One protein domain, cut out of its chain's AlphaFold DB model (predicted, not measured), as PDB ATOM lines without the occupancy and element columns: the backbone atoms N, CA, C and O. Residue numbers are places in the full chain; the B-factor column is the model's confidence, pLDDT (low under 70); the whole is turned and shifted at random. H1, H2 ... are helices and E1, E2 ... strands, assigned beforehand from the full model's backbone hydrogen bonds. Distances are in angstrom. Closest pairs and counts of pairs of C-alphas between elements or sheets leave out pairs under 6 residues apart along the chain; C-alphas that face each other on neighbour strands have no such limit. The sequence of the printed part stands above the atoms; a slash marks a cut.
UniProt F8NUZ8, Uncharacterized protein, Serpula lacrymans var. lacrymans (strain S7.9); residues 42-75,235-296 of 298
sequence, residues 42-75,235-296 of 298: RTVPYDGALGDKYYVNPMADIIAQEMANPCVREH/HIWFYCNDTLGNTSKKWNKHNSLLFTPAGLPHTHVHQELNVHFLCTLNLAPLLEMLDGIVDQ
ATOM      1  N   ARG A  42     137.070 194.083 131.332       91.44
ATOM      2  CA  ARG A  42     136.131 192.990 131.591       91.44
ATOM      3  C   ARG A  42     136.553 192.235 132.850       91.44
ATOM      4  O   ARG A  42     137.686 192.321 133.299       91.44
ATOM      5  N   THR A  43     135.627 191.457 133.388       92.19
ATOM      6  CA  THR A  43     135.903 190.519 134.476       92.19
ATOM      7  C   THR A  43     135.379 189.165 134.029       92.19
ATOM      8  O   THR A  43     134.179 189.016 133.789       92.19
ATOM      9  N   VAL A  44     136.288 188.215 133.840       93.12
ATOM     10  CA  VAL A  44     136.014 186.906 133.243       93.12
ATOM     11  C   VAL A  44     135.951 185.856 134.353       93.12
ATOM     12  O   VAL A  44     136.876 185.802 135.164       93.12
ATOM     13  N   PRO A  45     134.868 185.062 134.447       94.25
ATOM     14  CA  PRO A  45     134.770 183.975 135.414       94.25
ATOM     15  C   PRO A  45     135.586 182.756 134.967       94.25
ATOM     16  O   PRO A  45     135.577 182.415 133.787       94.25
ATOM     17  N   TYR A  46     136.202 182.074 135.928       92.81
ATOM     18  CA  TYR A  46     136.905 180.807 135.742       92.81
ATOM     19  C   TYR A  46     136.404 179.779 136.754       92.81
ATOM     20  O   TYR A  46     136.127 180.108 137.913       92.81
ATOM     21  N   ASP A  47     136.294 178.534 136.297       92.25
ATOM     22  CA  ASP A  47     136.130 177.361 137.148       92.25
ATOM     23  C   ASP A  47     137.526 176.755 137.336       92.25
ATOM     24  O   ASP A  47     138.095 176.198 136.398       92.25
ATOM     25  N   GLY A  48     138.109 176.931 138.520       87.81
ATOM     26  CA  GLY A  48     139.449 176.452 138.817       87.81
ATOM     27  C   GLY A  48     139.540 174.927 138.853       87.81
ATOM     28  O   GLY A  48     138.550 174.220 139.073       87.81
ATOM     29  N   ALA A  49     140.749 174.407 138.630       87.88
ATOM     30  CA  ALA A  49     141.015 172.972 138.545       87.88
ATOM     31  C   ALA A  49     140.662 172.188 139.826       87.88
ATOM     32  O   ALA A  49     140.453 170.975 139.766       87.88
ATOM     33  N   LEU A  50     140.577 172.858 140.981       87.94
ATOM     34  CA  LEU A  50     140.185 172.287 142.273       87.94
ATOM     35  C   LEU A  50     138.712 172.562 142.620       87.94
ATOM     36  O   LEU A  50     138.235 172.134 143.672       87.94
ATOM     37  N   GLY A  51     137.969 173.209 141.717       87.88
ATOM     38  CA  GLY A  51     136.541 173.492 141.844       87.88
ATOM     39  C   GLY A  51     136.220 174.869 142.425       87.88
ATOM     40  O   GLY A  51     135.039 175.182 142.608       87.88
ATOM     41  N   ASP A  52     137.229 175.699 142.692       89.81
ATOM     42  CA  ASP A  52     137.028 177.055 143.181       89.81
ATOM     43  C   ASP A  52     136.693 178.011 142.030       89.81
ATOM     44  O   ASP A  52     137.386 178.084 141.016       89.81
ATOM     45  N   LYS A  53     135.621 178.795 142.188       91.62
ATOM     46  CA  LYS A  53     135.261 179.830 141.212       91.62
ATOM     47  C   LYS A  53     135.979 181.129 141.533       91.62
ATOM     48  O   LYS A  53     135.800 181.683 142.619       91.62
ATOM     49  N   TYR A  54     136.700 181.666 140.560       90.75
ATOM     50  CA  TYR A  54     137.355 182.964 140.667       90.75
ATOM     51  C   TYR A  54     137.107 183.809 139.421       90.75
ATOM     52  O   TYR A  54     136.503 183.370 138.444       90.75
ATOM     53  N   TYR A  55     137.524 185.067 139.490       93.19
ATOM     54  CA  TYR A  55     137.315 186.039 138.431       93.19
ATOM     55  C   TYR A  55     138.621 186.755 138.132       93.19
ATOM     56  O   TYR A  55     139.319 187.160 139.062       93.19
ATOM     57  N   VAL A  56     138.921 186.937 136.850       94.31
ATOM     58  CA  VAL A  56     140.148 187.587 136.385       94.31
ATOM     59  C   VAL A  56     139.800 188.782 135.509       94.31
ATOM     60  O   VAL A  56     138.968 188.689 134.605       94.31
ATOM     61  N   ASN A  57     140.457 189.907 135.762       94.69
ATOM     62  CA  ASN A  57     140.477 191.054 134.866       94.69
ATOM     63  C   ASN A  57     141.524 190.811 133.766       94.69
ATOM     64  O   ASN A  57     142.701 190.683 134.106       94.69
ATOM     65  N   PRO A  58     141.147 190.734 132.475       93.12
ATOM     66  CA  PRO A  58     142.085 190.367 131.424       93.12
ATOM     67  C   PRO A  58     143.245 191.347 131.273       93.12
ATOM     68  O   PRO A  58     143.027 192.546 131.080       93.12
ATOM     69  N   MET A  59     144.475 190.827 131.261       93.44
ATOM     70  CA  MET A  59     145.672 191.647 131.023       93.44
ATOM     71  C   MET A  59     145.597 192.390 129.690       93.44
ATOM     72  O   MET A  59     145.967 193.555 129.634       93.44
ATOM     73  N   ALA A  60     145.060 191.764 128.640       92.19
ATOM     74  CA  ALA A  60     144.908 192.399 127.332       92.19
ATOM     75  C   ALA A  60     144.066 193.688 127.389       92.19
ATOM     76  O   ALA A  60     144.428 194.681 126.760       92.19
ATOM     77  N   ASP A  61     142.983 193.698 128.174       92.94
ATOM     78  CA  ASP A  61     142.131 194.882 128.333       92.94
ATOM     79  C   ASP A  61     142.889 195.999 129.070       92.94
ATOM     80  O   ASP A  61     142.798 197.166 128.692       92.94
ATOM     81  N   ILE A  62     143.663 195.639 130.101       94.38
ATOM     82  CA  ILE A  62     144.457 196.582 130.900       94.38
ATOM     83  C   ILE A  62     145.607 197.157 130.064       94.38
ATOM     84  O   ILE A  62     145.753 198.371 129.973       94.38
ATOM     85  N   ILE A  63     146.380 196.306 129.386       94.69
ATOM     86  CA  ILE A  63     147.488 196.717 128.513       94.69
ATOM     87  C   ILE A  63     146.969 197.622 127.393       94.69
ATOM     88  O   ILE A  63     147.601 198.629 127.082       94.69
ATOM     89  N   ALA A  64     145.806 197.321 126.807       93.06
ATOM     90  CA  ALA A  64     145.197 198.193 125.805       93.06
ATOM     91  C   ALA A  64     144.903 199.599 126.357       93.06
ATOM     92  O   ALA A  64     145.099 200.584 125.643       93.06
ATOM     93  N   GLN A  65     144.479 199.709 127.620       92.62
ATOM     94  CA  GLN A  65     144.270 201.003 128.273       92.62
ATOM     95  C   GLN A  65     145.580 201.728 128.553       92.62
ATOM     96  O   GLN A  65     145.683 202.901 128.210       92.62
ATOM     97  N   GLU A  66     146.591 201.041 129.079       94.06
ATOM     98  CA  GLU A  66     147.915 201.627 129.332       94.06
ATOM     99  C   GLU A  66     148.570 202.127 128.038       94.06
ATOM    100  O   GLU A  66     149.116 203.230 127.982       94.06
ATOM    101  N   MET A  67     148.435 201.364 126.952       94.31
ATOM    102  CA  MET A  67     148.923 201.757 125.630       94.31
ATOM    103  C   MET A  67     148.172 202.964 125.049       94.31
ATOM    104  O   MET A  67     148.742 203.699 124.240       94.31
ATOM    105  N   ALA A  68     146.915 203.178 125.447       92.88
ATOM    106  CA  ALA A  68     146.092 204.310 125.027       92.88
ATOM    107  C   ALA A  68     146.173 205.518 125.980       92.88
ATOM    108  O   ALA A  68     145.761 206.614 125.600       92.88
ATOM    109  N   ASN A  69     146.682 205.335 127.200       92.31
ATOM    110  CA  ASN A  69     146.731 206.352 128.244       92.31
ATOM    111  C   ASN A  69     147.892 207.330 127.993       92.31
ATOM    112  O   ASN A  69     149.047 206.938 128.154       92.31
ATOM    113  N   PRO A  70     147.639 208.612 127.660       92.38
ATOM    114  CA  PRO A  70     148.709 209.564 127.359       92.38
ATOM    115  C   PRO A  70     149.687 209.779 128.520       92.38
ATOM    116  O   PRO A  70     150.873 209.954 128.272       92.38
ATOM    117  N   CYS A  71     149.205 209.696 129.766       91.12
ATOM    118  CA  CYS A  71     150.011 209.901 130.973       91.12
ATOM    119  C   CYS A  71     150.939 208.720 131.300       91.12
ATOM    120  O   CYS A  71     151.778 208.829 132.186       91.12
ATOM    121  N   VAL A  72     150.757 207.575 130.638       93.56
ATOM    122  CA  VAL A  72     151.581 206.369 130.829       93.56
ATOM    123  C   VAL A  72     152.382 206.100 129.563       93.56
ATOM    124  O   VAL A  72     153.588 205.853 129.609       93.56
ATOM    125  N   ARG A  73     151.720 206.181 128.406       94.62
ATOM    126  CA  ARG A  73     152.256 205.777 127.110       94.62
ATOM    127  C   ARG A  73     153.554 206.484 126.742       94.62
ATOM    128  O   ARG A  73     154.396 205.860 126.093       94.62
ATOM    129  N   GLU A  74     153.727 207.746 127.124       94.75
ATOM    130  CA  GLU A  74     154.954 208.508 126.849       94.75
ATOM    131  C   GLU A  74     156.177 208.005 127.640       94.75
ATOM    132  O   GLU A  74     157.322 208.100 127.179       94.75
ATOM    133  N   HIS A  75     155.931 207.404 128.805       95.56
ATOM    134  CA  HIS A  75     156.963 206.900 129.704       95.56
ATOM    135  C   HIS A  75     157.330 205.441 129.440       95.56
ATOM    136  O   HIS A  75     158.427 205.033 129.809       95.56
ATOM    137  N   HIS A 235     156.768 194.366 128.733       92.69
ATOM    138  CA  HIS A 235     157.334 193.736 129.921       92.69
ATOM    139  C   HIS A 235     156.508 194.066 131.171       92.69
ATOM    140  O   HIS A 235     156.099 195.214 131.366       92.69
ATOM    141  N   ILE A 236     156.308 193.075 132.045       94.12
ATOM    142  CA  ILE A 236     155.531 193.217 133.281       94.12
ATOM    143  C   ILE A 236     156.304 192.714 134.500       94.12
ATOM    144  O   ILE A 236     156.971 191.682 134.458       94.12
ATOM    145  N   TRP A 237     156.151 193.423 135.613       94.38
ATOM    146  CA  TRP A 237     156.418 192.911 136.947       94.38
ATOM    147  C   TRP A 237     155.159 192.219 137.437       94.38
ATOM    148  O   TRP A 237     154.222 192.886 137.863       94.38
ATOM    149  N   PHE A 238     155.124 190.897 137.346       93.31
ATOM    150  CA  PHE A 238     154.000 190.100 137.817       93.31
ATOM    151  C   PHE A 238     154.276 189.585 139.232       93.31
ATOM    152  O   PHE A 238     155.325 188.988 139.481       93.31
ATOM    153  N   TYR A 239     153.356 189.811 140.168       91.81
ATOM    154  CA  TYR A 239     153.564 189.424 141.560       91.81
ATOM    155  C   TYR A 239     152.262 189.102 142.294       91.81
ATOM    156  O   TYR A 239     151.174 189.568 141.958       91.81
ATOM    157  N   CYS A 240     152.400 188.299 143.348       89.25
ATOM    158  CA  CYS A 240     151.332 188.016 144.293       89.25
ATOM    159  C   CYS A 240     151.549 188.827 145.567       89.25
ATOM    160  O   CYS A 240     152.612 188.736 146.182       89.25
ATOM    161  N   ASN A 241     150.525 189.555 146.002       82.12
ATOM    162  CA  ASN A 241     150.509 190.189 147.311       82.12
ATOM    163  C   ASN A 241     149.573 189.433 148.260       82.12
ATOM    164  O   ASN A 241     148.426 189.135 147.919       82.12
ATOM    165  N   ASP A 242     150.074 189.140 149.457       73.94
ATOM    166  CA  ASP A 242     149.289 188.617 150.570       73.94
ATOM    167  C   ASP A 242     148.889 189.790 151.467       73.94
ATOM    168  O   ASP A 242     149.604 190.171 152.399       73.94
ATOM    169  N   THR A 243     147.753 190.408 151.154       60.88
ATOM    170  CA  THR A 243     147.183 191.445 152.013       60.88
ATOM    171  C   THR A 243     146.206 190.816 152.989       60.88
ATOM    172  O   THR A 243     145.120 190.368 152.614       60.88
ATOM    173  N   LEU A 244     146.552 190.853 154.274       51.56
ATOM    174  CA  LEU A 244     145.588 190.629 155.345       51.56
ATOM    175  C   LEU A 244     144.658 191.849 155.404       51.56
ATOM    176  O   LEU A 244     145.030 192.893 155.933       51.56
ATOM    177  N   GLY A 245     143.444 191.730 154.867       49.69
ATOM    178  CA  GLY A 245     142.436 192.801 154.838       49.69
ATOM    179  C   GLY A 245     141.828 193.172 156.200       49.69
ATOM    180  O   GLY A 245     140.701 193.659 156.241       49.69
ATOM    181  N   ASN A 246     142.501 192.901 157.325       46.62
ATOM    182  CA  ASN A 246     141.938 193.141 158.651       46.62
ATOM    183  C   ASN A 246     142.995 193.508 159.705       46.62
ATOM    184  O   ASN A 246     144.064 192.902 159.786       46.62
ATOM    185  N   THR A 247     142.654 194.464 160.572       48.03
ATOM    186  CA  THR A 247     143.480 194.930 161.702       48.03
ATOM    187  C   THR A 247     143.633 193.856 162.792       48.03
ATOM    188  O   THR A 247     144.514 193.956 163.648       48.03
ATOM    189  N   SER A 248     142.831 192.784 162.755       51.19
ATOM    190  CA  SER A 248     143.032 191.576 163.558       51.19
ATOM    191  C   SER A 248     143.791 190.508 162.759       51.19
ATOM    192  O   SER A 248     143.290 189.846 161.851       51.19
ATOM    193  N   LYS A 249     145.062 190.350 163.123       51.75
ATOM    194  CA  LYS A 249     145.975 189.343 162.585       51.75
ATOM    195  C   LYS A 249     145.392 187.941 162.819       51.75
ATOM    196  O   LYS A 249     145.103 187.615 163.970       51.75
ATOM    197  N   LYS A 250     145.286 187.123 161.757       45.44
ATOM    198  CA  LYS A 250     145.789 185.724 161.673       45.44
ATOM    199  C   LYS A 250     144.993 184.757 160.766       45.44
ATOM    200  O   LYS A 250     145.510 183.672 160.551       45.44
ATOM    201  N   TRP A 251     143.824 185.093 160.192       50.94
ATOM    202  CA  TRP A 251     142.977 184.022 159.603       50.94
ATOM    203  C   TRP A 251     142.279 184.226 158.247       50.94
ATOM    204  O   TRP A 251     141.676 183.269 157.787       50.94
ATOM    205  N   ASN A 252     142.409 185.362 157.549       55.78
ATOM    206  CA  ASN A 252     141.828 185.530 156.200       55.78
ATOM    207  C   ASN A 252     142.881 186.045 155.210       55.78
ATOM    208  O   ASN A 252     142.933 187.238 154.906       55.78
ATOM    209  N   LYS A 253     143.759 185.147 154.761       66.94
ATOM    210  CA  LYS A 253     144.737 185.434 153.709       66.94
ATOM    211  C   LYS A 253     144.014 185.506 152.364       66.94
ATOM    212  O   LYS A 253     143.402 184.529 151.947       66.94
ATOM    213  N   HIS A 254     144.079 186.664 151.716       76.19
ATOM    214  CA  HIS A 254     143.645 186.839 150.335       76.19
ATOM    215  C   HIS A 254     144.892 186.893 149.464       76.19
ATOM    216  O   HIS A 254     145.717 187.794 149.616       76.19
ATOM    217  N   ASN A 255     145.030 185.931 148.556       84.94
ATOM    218  CA  ASN A 255     146.070 186.003 147.543       84.94
ATOM    219  C   ASN A 255     145.561 186.934 146.447       84.94
ATOM    220  O   ASN A 255     144.497 186.684 145.882       84.94
ATOM    221  N   SER A 256     146.273 188.025 146.187       89.75
ATOM    222  CA  SER A 256     145.946 188.949 145.102       89.75
ATOM    223  C   SER A 256     147.039 188.895 144.051       89.75
ATOM    224  O   SER A 256     148.209 189.068 144.388       89.75
ATOM    225  N   LEU A 257     146.659 188.672 142.797       92.75
ATOM    226  CA  LEU A 257     147.563 188.726 141.656       92.75
ATOM    227  C   LEU A 257     147.486 190.109 141.021       92.75
ATOM    228  O   LEU A 257     146.399 190.617 140.728       92.75
ATOM    229  N   LEU A 258     148.653 190.720 140.849       93.88
ATOM    230  CA  LEU A 258     148.809 192.048 140.285       93.88
ATOM    231  C   LEU A 258     149.947 192.053 139.272       93.88
ATOM    232  O   LEU A 258     150.838 191.199 139.303       93.88
ATOM    233  N   PHE A 259     149.941 193.064 138.412       95.31
ATOM    234  CA  PHE A 259     151.121 193.401 137.640       95.31
ATOM    235  C   PHE A 259     151.325 194.908 137.532       95.31
ATOM    236  O   PHE A 259     150.381 195.694 137.624       95.31
ATOM    237  N   THR A 260     152.571 195.289 137.277       95.81
ATOM    238  CA  THR A 260     152.960 196.657 136.933       95.81
ATOM    239  C   THR A 260     153.771 196.638 135.641       95.81
ATOM    240  O   THR A 260     154.611 195.748 135.485       95.81
ATOM    241  N   PRO A 261     153.569 197.579 134.703       96.44
ATOM    242  CA  PRO A 261     154.393 197.656 133.500       96.44
ATOM    243  C   PRO A 261     155.870 197.878 133.864       96.44
ATOM    244  O   PRO A 261     156.230 198.884 134.472       96.44
ATOM    245  N   ALA A 262     156.740 196.942 133.488       95.19
ATOM    246  CA  ALA A 262     158.171 197.007 133.789       95.19
ATOM    247  C   ALA A 262     158.928 197.990 132.885       95.19
ATOM    248  O   ALA A 262     160.021 198.429 133.225       95.19
ATOM    249  N   GLY A 263     158.327 198.364 131.753       95.25
ATOM    250  CA  GLY A 263     158.841 199.402 130.860       95.25
ATOM    251  C   GLY A 263     158.654 200.833 131.376       95.25
ATOM    252  O   GLY A 263     158.975 201.766 130.649       95.25
ATOM    253  N   LEU A 264     158.096 201.036 132.575       96.50
ATOM    254  CA  LEU A 264     157.976 202.359 133.189       96.50
ATOM    255  C   LEU A 264     159.222 202.703 134.012       96.50
ATOM    256  O   LEU A 264     159.774 201.820 134.667       96.50
ATOM    257  N   PRO A 265     159.635 203.981 134.049       95.25
ATOM    258  CA  PRO A 265     160.724 204.409 134.914       95.25
ATOM    259  C   PRO A 265     160.351 204.236 136.386       95.25
ATOM    260  O   PRO A 265     159.179 204.363 136.763       95.25
ATOM    261  N   HIS A 266     161.348 204.039 137.246       91.38
ATOM    262  CA  HIS A 266     161.156 203.811 138.683       91.38
ATOM    263  C   HIS A 266     160.252 204.860 139.367       91.38
ATOM    264  O   HIS A 266     159.488 204.547 140.280       91.38
ATOM    265  N   THR A 267     160.292 206.116 138.912       91.50
ATOM    266  CA  THR A 267     159.451 207.218 139.423       91.50
ATOM    267  C   THR A 267     157.952 207.056 139.134       91.50
ATOM    268  O   THR A 267     157.130 207.700 139.788       91.50
ATOM    269  N   HIS A 268     157.594 206.207 138.169       93.31
ATOM    270  CA  HIS A 268     156.222 205.942 137.738       93.31
ATOM    271  C   HIS A 268     155.726 204.567 138.188       93.31
ATOM    272  O   HIS A 268     154.564 204.455 138.565       93.31
ATOM    273  N   VAL A 269     156.595 203.552 138.229       90.50
ATOM    274  CA  VAL A 269     156.256 202.165 138.624       90.50
ATOM    275  C   VAL A 269     155.489 202.095 139.951       90.50
ATOM    276  O   VAL A 269     154.539 201.331 140.069       90.50
ATOM    277  N   HIS A 270     155.849 202.921 140.939       86.56
ATOM    278  CA  HIS A 270     155.224 202.904 142.273       86.56
ATOM    279  C   HIS A 270     153.963 203.768 142.406       86.56
ATOM    280  O   HIS A 270     153.407 203.880 143.498       86.56
ATOM    281  N   GLN A 271     153.520 204.426 141.334       91.44
ATOM    282  CA  GLN A 271     152.286 205.208 141.365       91.44
ATOM    283  C   GLN A 271     151.079 204.269 141.342       91.44
ATOM    284  O   GLN A 271     151.044 203.319 140.564       91.44
ATOM    285  N   GLU A 272     150.061 204.568 142.152       87.88
ATOM    286  CA  GLU A 272     148.863 203.723 142.299       87.88
ATOM    287  C   GLU A 272     148.175 203.417 140.961       87.88
ATOM    288  O   GLU A 272     147.634 202.332 140.778       87.88
ATOM    289  N   LEU A 273     148.237 204.352 140.007       89.19
ATOM    290  CA  LEU A 273     147.640 204.200 138.681       89.19
ATOM    291  C   LEU A 273     148.312 203.124 137.805       89.19
ATOM    292  O   LEU A 273     147.660 202.610 136.906       89.19
ATOM    293  N   ASN A 274     149.568 202.762 138.091       93.44
ATOM    294  CA  ASN A 274     150.359 201.784 137.329       93.44
ATOM    295  C   ASN A 274     150.392 200.393 137.993       93.44
ATOM    296  O   ASN A 274     151.113 199.495 137.555       93.44
ATOM    297  N   VAL A 275     149.650 200.206 139.088       93.88
ATOM    298  CA  VAL A 275     149.526 198.921 139.783       93.88
ATOM    299  C   VAL A 275     148.178 198.311 139.438       93.88
ATOM    300  O   VAL A 275     147.131 198.771 139.896       93.88
ATOM    301  N   HIS A 276     148.191 197.254 138.632       94.62
ATOM    302  CA  HIS A 276     146.972 196.682 138.082       94.62
ATOM    303  C   HIS A 276     146.583 195.388 138.781       94.62
ATOM    304  O   HIS A 276     147.369 194.453 138.907       94.62
ATOM    305  N   PHE A 277     145.326 195.330 139.206       93.25
ATOM    306  CA  PHE A 277     144.738 194.173 139.860       93.25
ATOM    307  C   PHE A 277     144.132 193.199 138.844       93.25
ATOM    308  O   PHE A 277     143.279 193.589 138.038       93.25
ATOM    309  N   LEU A 278     144.517 191.924 138.935       93.94
ATOM    310  CA  LEU A 278     144.019 190.859 138.065       93.94
ATOM    311  C   LEU A 278     142.936 190.032 138.743       93.94
ATOM    312  O   LEU A 278     141.816 189.958 138.242       93.94
ATOM    313  N   CYS A 279     143.250 189.415 139.879       92.38
ATOM    314  CA  CYS A 279     142.308 188.570 140.602       92.38
ATOM    315  C   CYS A 279     142.656 188.464 142.088       92.38
ATOM    316  O   CYS A 279     143.783 188.734 142.512       92.38
ATOM    317  N   THR A 280     141.669 188.061 142.889       90.31
ATOM    318  CA  THR A 280     141.886 187.677 144.282       90.31
ATOM    319  C   THR A 280     140.950 186.558 144.685       90.31
ATOM    320  O   THR A 280     139.769 186.570 144.328       90.31
ATOM    321  N   LEU A 281     141.467 185.623 145.472       84.50
ATOM    322  CA  LEU A 281     140.655 184.636 146.160       84.50
ATOM    323  C   LEU A 281     141.352 184.201 147.455       84.50
ATOM    324  O   LEU A 281     142.579 184.189 147.565       84.50
ATOM    325  N   ASN A 282     140.546 183.894 148.468       82.38
ATOM    326  CA  ASN A 282     140.991 183.355 149.758       82.38
ATOM    327  C   ASN A 282     140.814 181.835 149.877       82.38
ATOM    328  O   ASN A 282     141.288 181.253 150.849       82.38
ATOM    329  N   LEU A 283     140.107 181.219 148.929       82.06
ATOM    330  CA  LEU A 283     139.837 179.781 148.878       82.06
ATOM    331  C   LEU A 283     140.816 179.064 147.938       82.06
ATOM    332  O   LEU A 283     141.520 178.163 148.390       82.06
ATOM    333  N   ALA A 284     140.941 179.538 146.693       79.94
ATOM    334  CA  ALA A 284     141.825 178.918 145.713       79.94
ATOM    335  C   ALA A 284     143.314 179.119 146.049       79.94
ATOM    336  O   ALA A 284     143.747 180.235 146.391       79.94
ATOM    337  N   PRO A 285     144.142 178.075 145.886       84.81
ATOM    338  CA  PRO A 285     145.586 178.206 145.821       84.81
ATOM    339  C   PRO A 285     146.032 179.146 144.696       84.81
ATOM    340  O   PRO A 285     145.381 179.289 143.665       84.81
ATOM    341  N   LEU A 286     147.211 179.748 144.869       85.62
ATOM    342  CA  LEU A 286     147.766 180.700 143.904       85.62
ATOM    343  C   LEU A 286     147.911 180.109 142.495       85.62
ATOM    344  O   LEU A 286     147.609 180.788 141.523       85.62
ATOM    345  N   LEU A 287     148.362 178.854 142.401       88.12
ATOM    346  CA  LEU A 287     148.567 178.170 141.123       88.12
ATOM    347  C   LEU A 287     147.255 177.979 140.355       88.12
ATOM    348  O   LEU A 287     147.229 178.205 139.156       88.12
ATOM    349  N   GLU A 288     146.157 177.674 141.046       89.06
ATOM    350  CA  GLU A 288     144.849 177.507 140.403       89.06
ATOM    351  C   GLU A 288     144.339 178.817 139.790       89.06
ATOM    352  O   GLU A 288     143.723 178.802 138.729       89.06
ATOM    353  N   MET A 289     144.620 179.959 140.429       89.50
ATOM    354  CA  MET A 289     144.312 181.273 139.854       89.50
ATOM    355  C   MET A 289     145.265 181.676 138.724       89.50
ATOM    356  O   MET A 289     144.887 182.492 137.883       89.50
ATOM    357  N   LEU A 290     146.496 181.152 138.717       90.44
ATOM    358  CA  LEU A 290     147.471 181.419 137.659       90.44
ATOM    359  C   LEU A 290     147.091 180.737 136.349       90.44
ATOM    360  O   LEU A 290     147.321 181.338 135.305       90.44
ATOM    361  N   ASP A 291     146.461 179.563 136.396       88.94
ATOM    362  CA  ASP A 291     145.991 178.863 135.194       88.94
ATOM    363  C   ASP A 291     145.095 179.775 134.339       88.94
ATOM    364  O   ASP A 291     145.374 180.005 133.167       88.94
ATOM    365  N   GLY A 292     144.106 180.436 134.952       87.94
ATOM    366  CA  GLY A 292     143.217 181.352 134.232       87.94
ATOM    367  C   GLY A 292     143.901 182.616 133.696       87.94
ATOM    368  O   GLY A 292     143.352 183.278 132.818       87.94
ATOM    369  N   ILE A 293     145.084 182.974 134.203       89.19
ATOM    370  CA  ILE A 293     145.911 184.069 133.668       89.19
ATOM    371  C   ILE A 293     146.752 183.572 132.488       89.19
ATOM    372  O   ILE A 293     146.887 184.297 131.505       89.19
ATOM    373  N   VAL A 294     147.294 182.354 132.565       89.31
ATOM    374  CA  VAL A 294     148.036 181.721 131.463       89.31
ATOM    375  C   VAL A 294     147.122 181.511 130.258       89.31
ATOM    376  O   VAL A 294     147.488 181.917 129.162       89.31
ATOM    377  N   ASP A 295     145.890 181.044 130.477       88.25
ATOM    378  CA  ASP A 295     144.867 180.898 129.432       88.25
ATOM    379  C   ASP A 295     144.555 182.213 128.685       88.25
ATOM    380  O   ASP A 295     144.004 182.194 127.589       88.25
ATOM    381  N   GLN A 296     144.850 183.379 129.276       84.69
ATOM    382  CA  GLN A 296     144.658 184.685 128.624       84.69
ATOM    383  C   GLN A 296     145.843 185.124 127.762       84.69
ATOM    384  O   GLN A 296     145.713 186.101 127.022       84.69
TER     385      GLN A 296
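What this domain is: This is residues 42 to 75 and 235 to 296 of the 298 residues of an uncharacterized protein of Serpula lacrymans var. lacrymans (strain S7.9) (UniProt F8NUZ8). A long, strongly twisted sheet of three strands, E3 E4 E5, runs through the domain, with H4 slantwise over E4 and E5 and the small hairpin E1 E2 close beside E5 and H4. Beyond E2, H1 extends toward one end of the longest axis, where H2 and H3 lie, while residues 246 to 251 of the E3 to E4 loop stick out at the other. The 96 printed residues hold four named helices and five named strands, in the order E1 E2 H1 H2 E3 E4 H3 E5 H4, and the class is mixed. Both sheets, E3 - E4 - E5 and E1 - E2, are antiparallel. The whole is only just compact, close to loose, with a radius of gyration of the C-alphas of 14.7 A, and only just flat, spanning 41 by 33 by 18 A.

How they stand to each other: E1, residues 44 to 47, and E2, residues 53 to 56, form an antiparallel hairpin, with N 44 and O 56 2.8 A apart. H1, residues 59 to 68, and H2, residues 70 to 73, only just touch, and only at the corner, with 3 pairs of C-alphas within 8 A, the closest Met 67 and Arg 73 at 5.4 A. E3, residues 236 to 244, and E4, residues 253 to 261, form an antiparallel hairpin, with N 239 and O 258 3.0 A apart. E5, residues 276 to 281, is the antiparallel neighbour of E4, with N 257 and O 279 2.9 A apart. H1 is on this sheet at a height of 9.1 A. H3, residues 266 to 269, only grazes the sheet with residues 268 to 269. The closest C-alphas of E2 and E5 are those of Val 56 and Cys 279, 4.8 A apart. H4, residues 286 to 294, is on the sheet at a height of 9.3 A, over E5 and only just over E4, with 3 of its C-alphas falling on E4; on the local plane it runs slantwise to E5 at 36 degrees. H1 and H4 are only just apart, at 8.0 A. Each O i to N i+4 pair is within hydrogen-bond range in H1 and 3 of 5 are in H4; H2 and H3 are too short for one.

Where its parts are: E1 begins at C-alpha 44, (136.014, 186.906, 133.243), and spans 10.3 A; E2 spans 10.4 A. H1 is 14.0 A long and H2 5.2 A. E3 spans 24.3 A and E4 25.5 A. H3 is 5.2 A and E5 15.8 A. H4 is 12.5 A and ends at C-alpha 294, (148.036, 181.721, 131.463).

The domain as a whole: The two C-alphas farthest apart, those of Glu 74 and Trp 251, are 42.6 A apart. Residues 76 to 234 are not printed, and C-alphas 75 and 235 across the cut are 13.2 A apart. Of the links that are printed whole, none is long. The mean pLDDT of the printed part is 86.5; residues 243 to 253 are under 70.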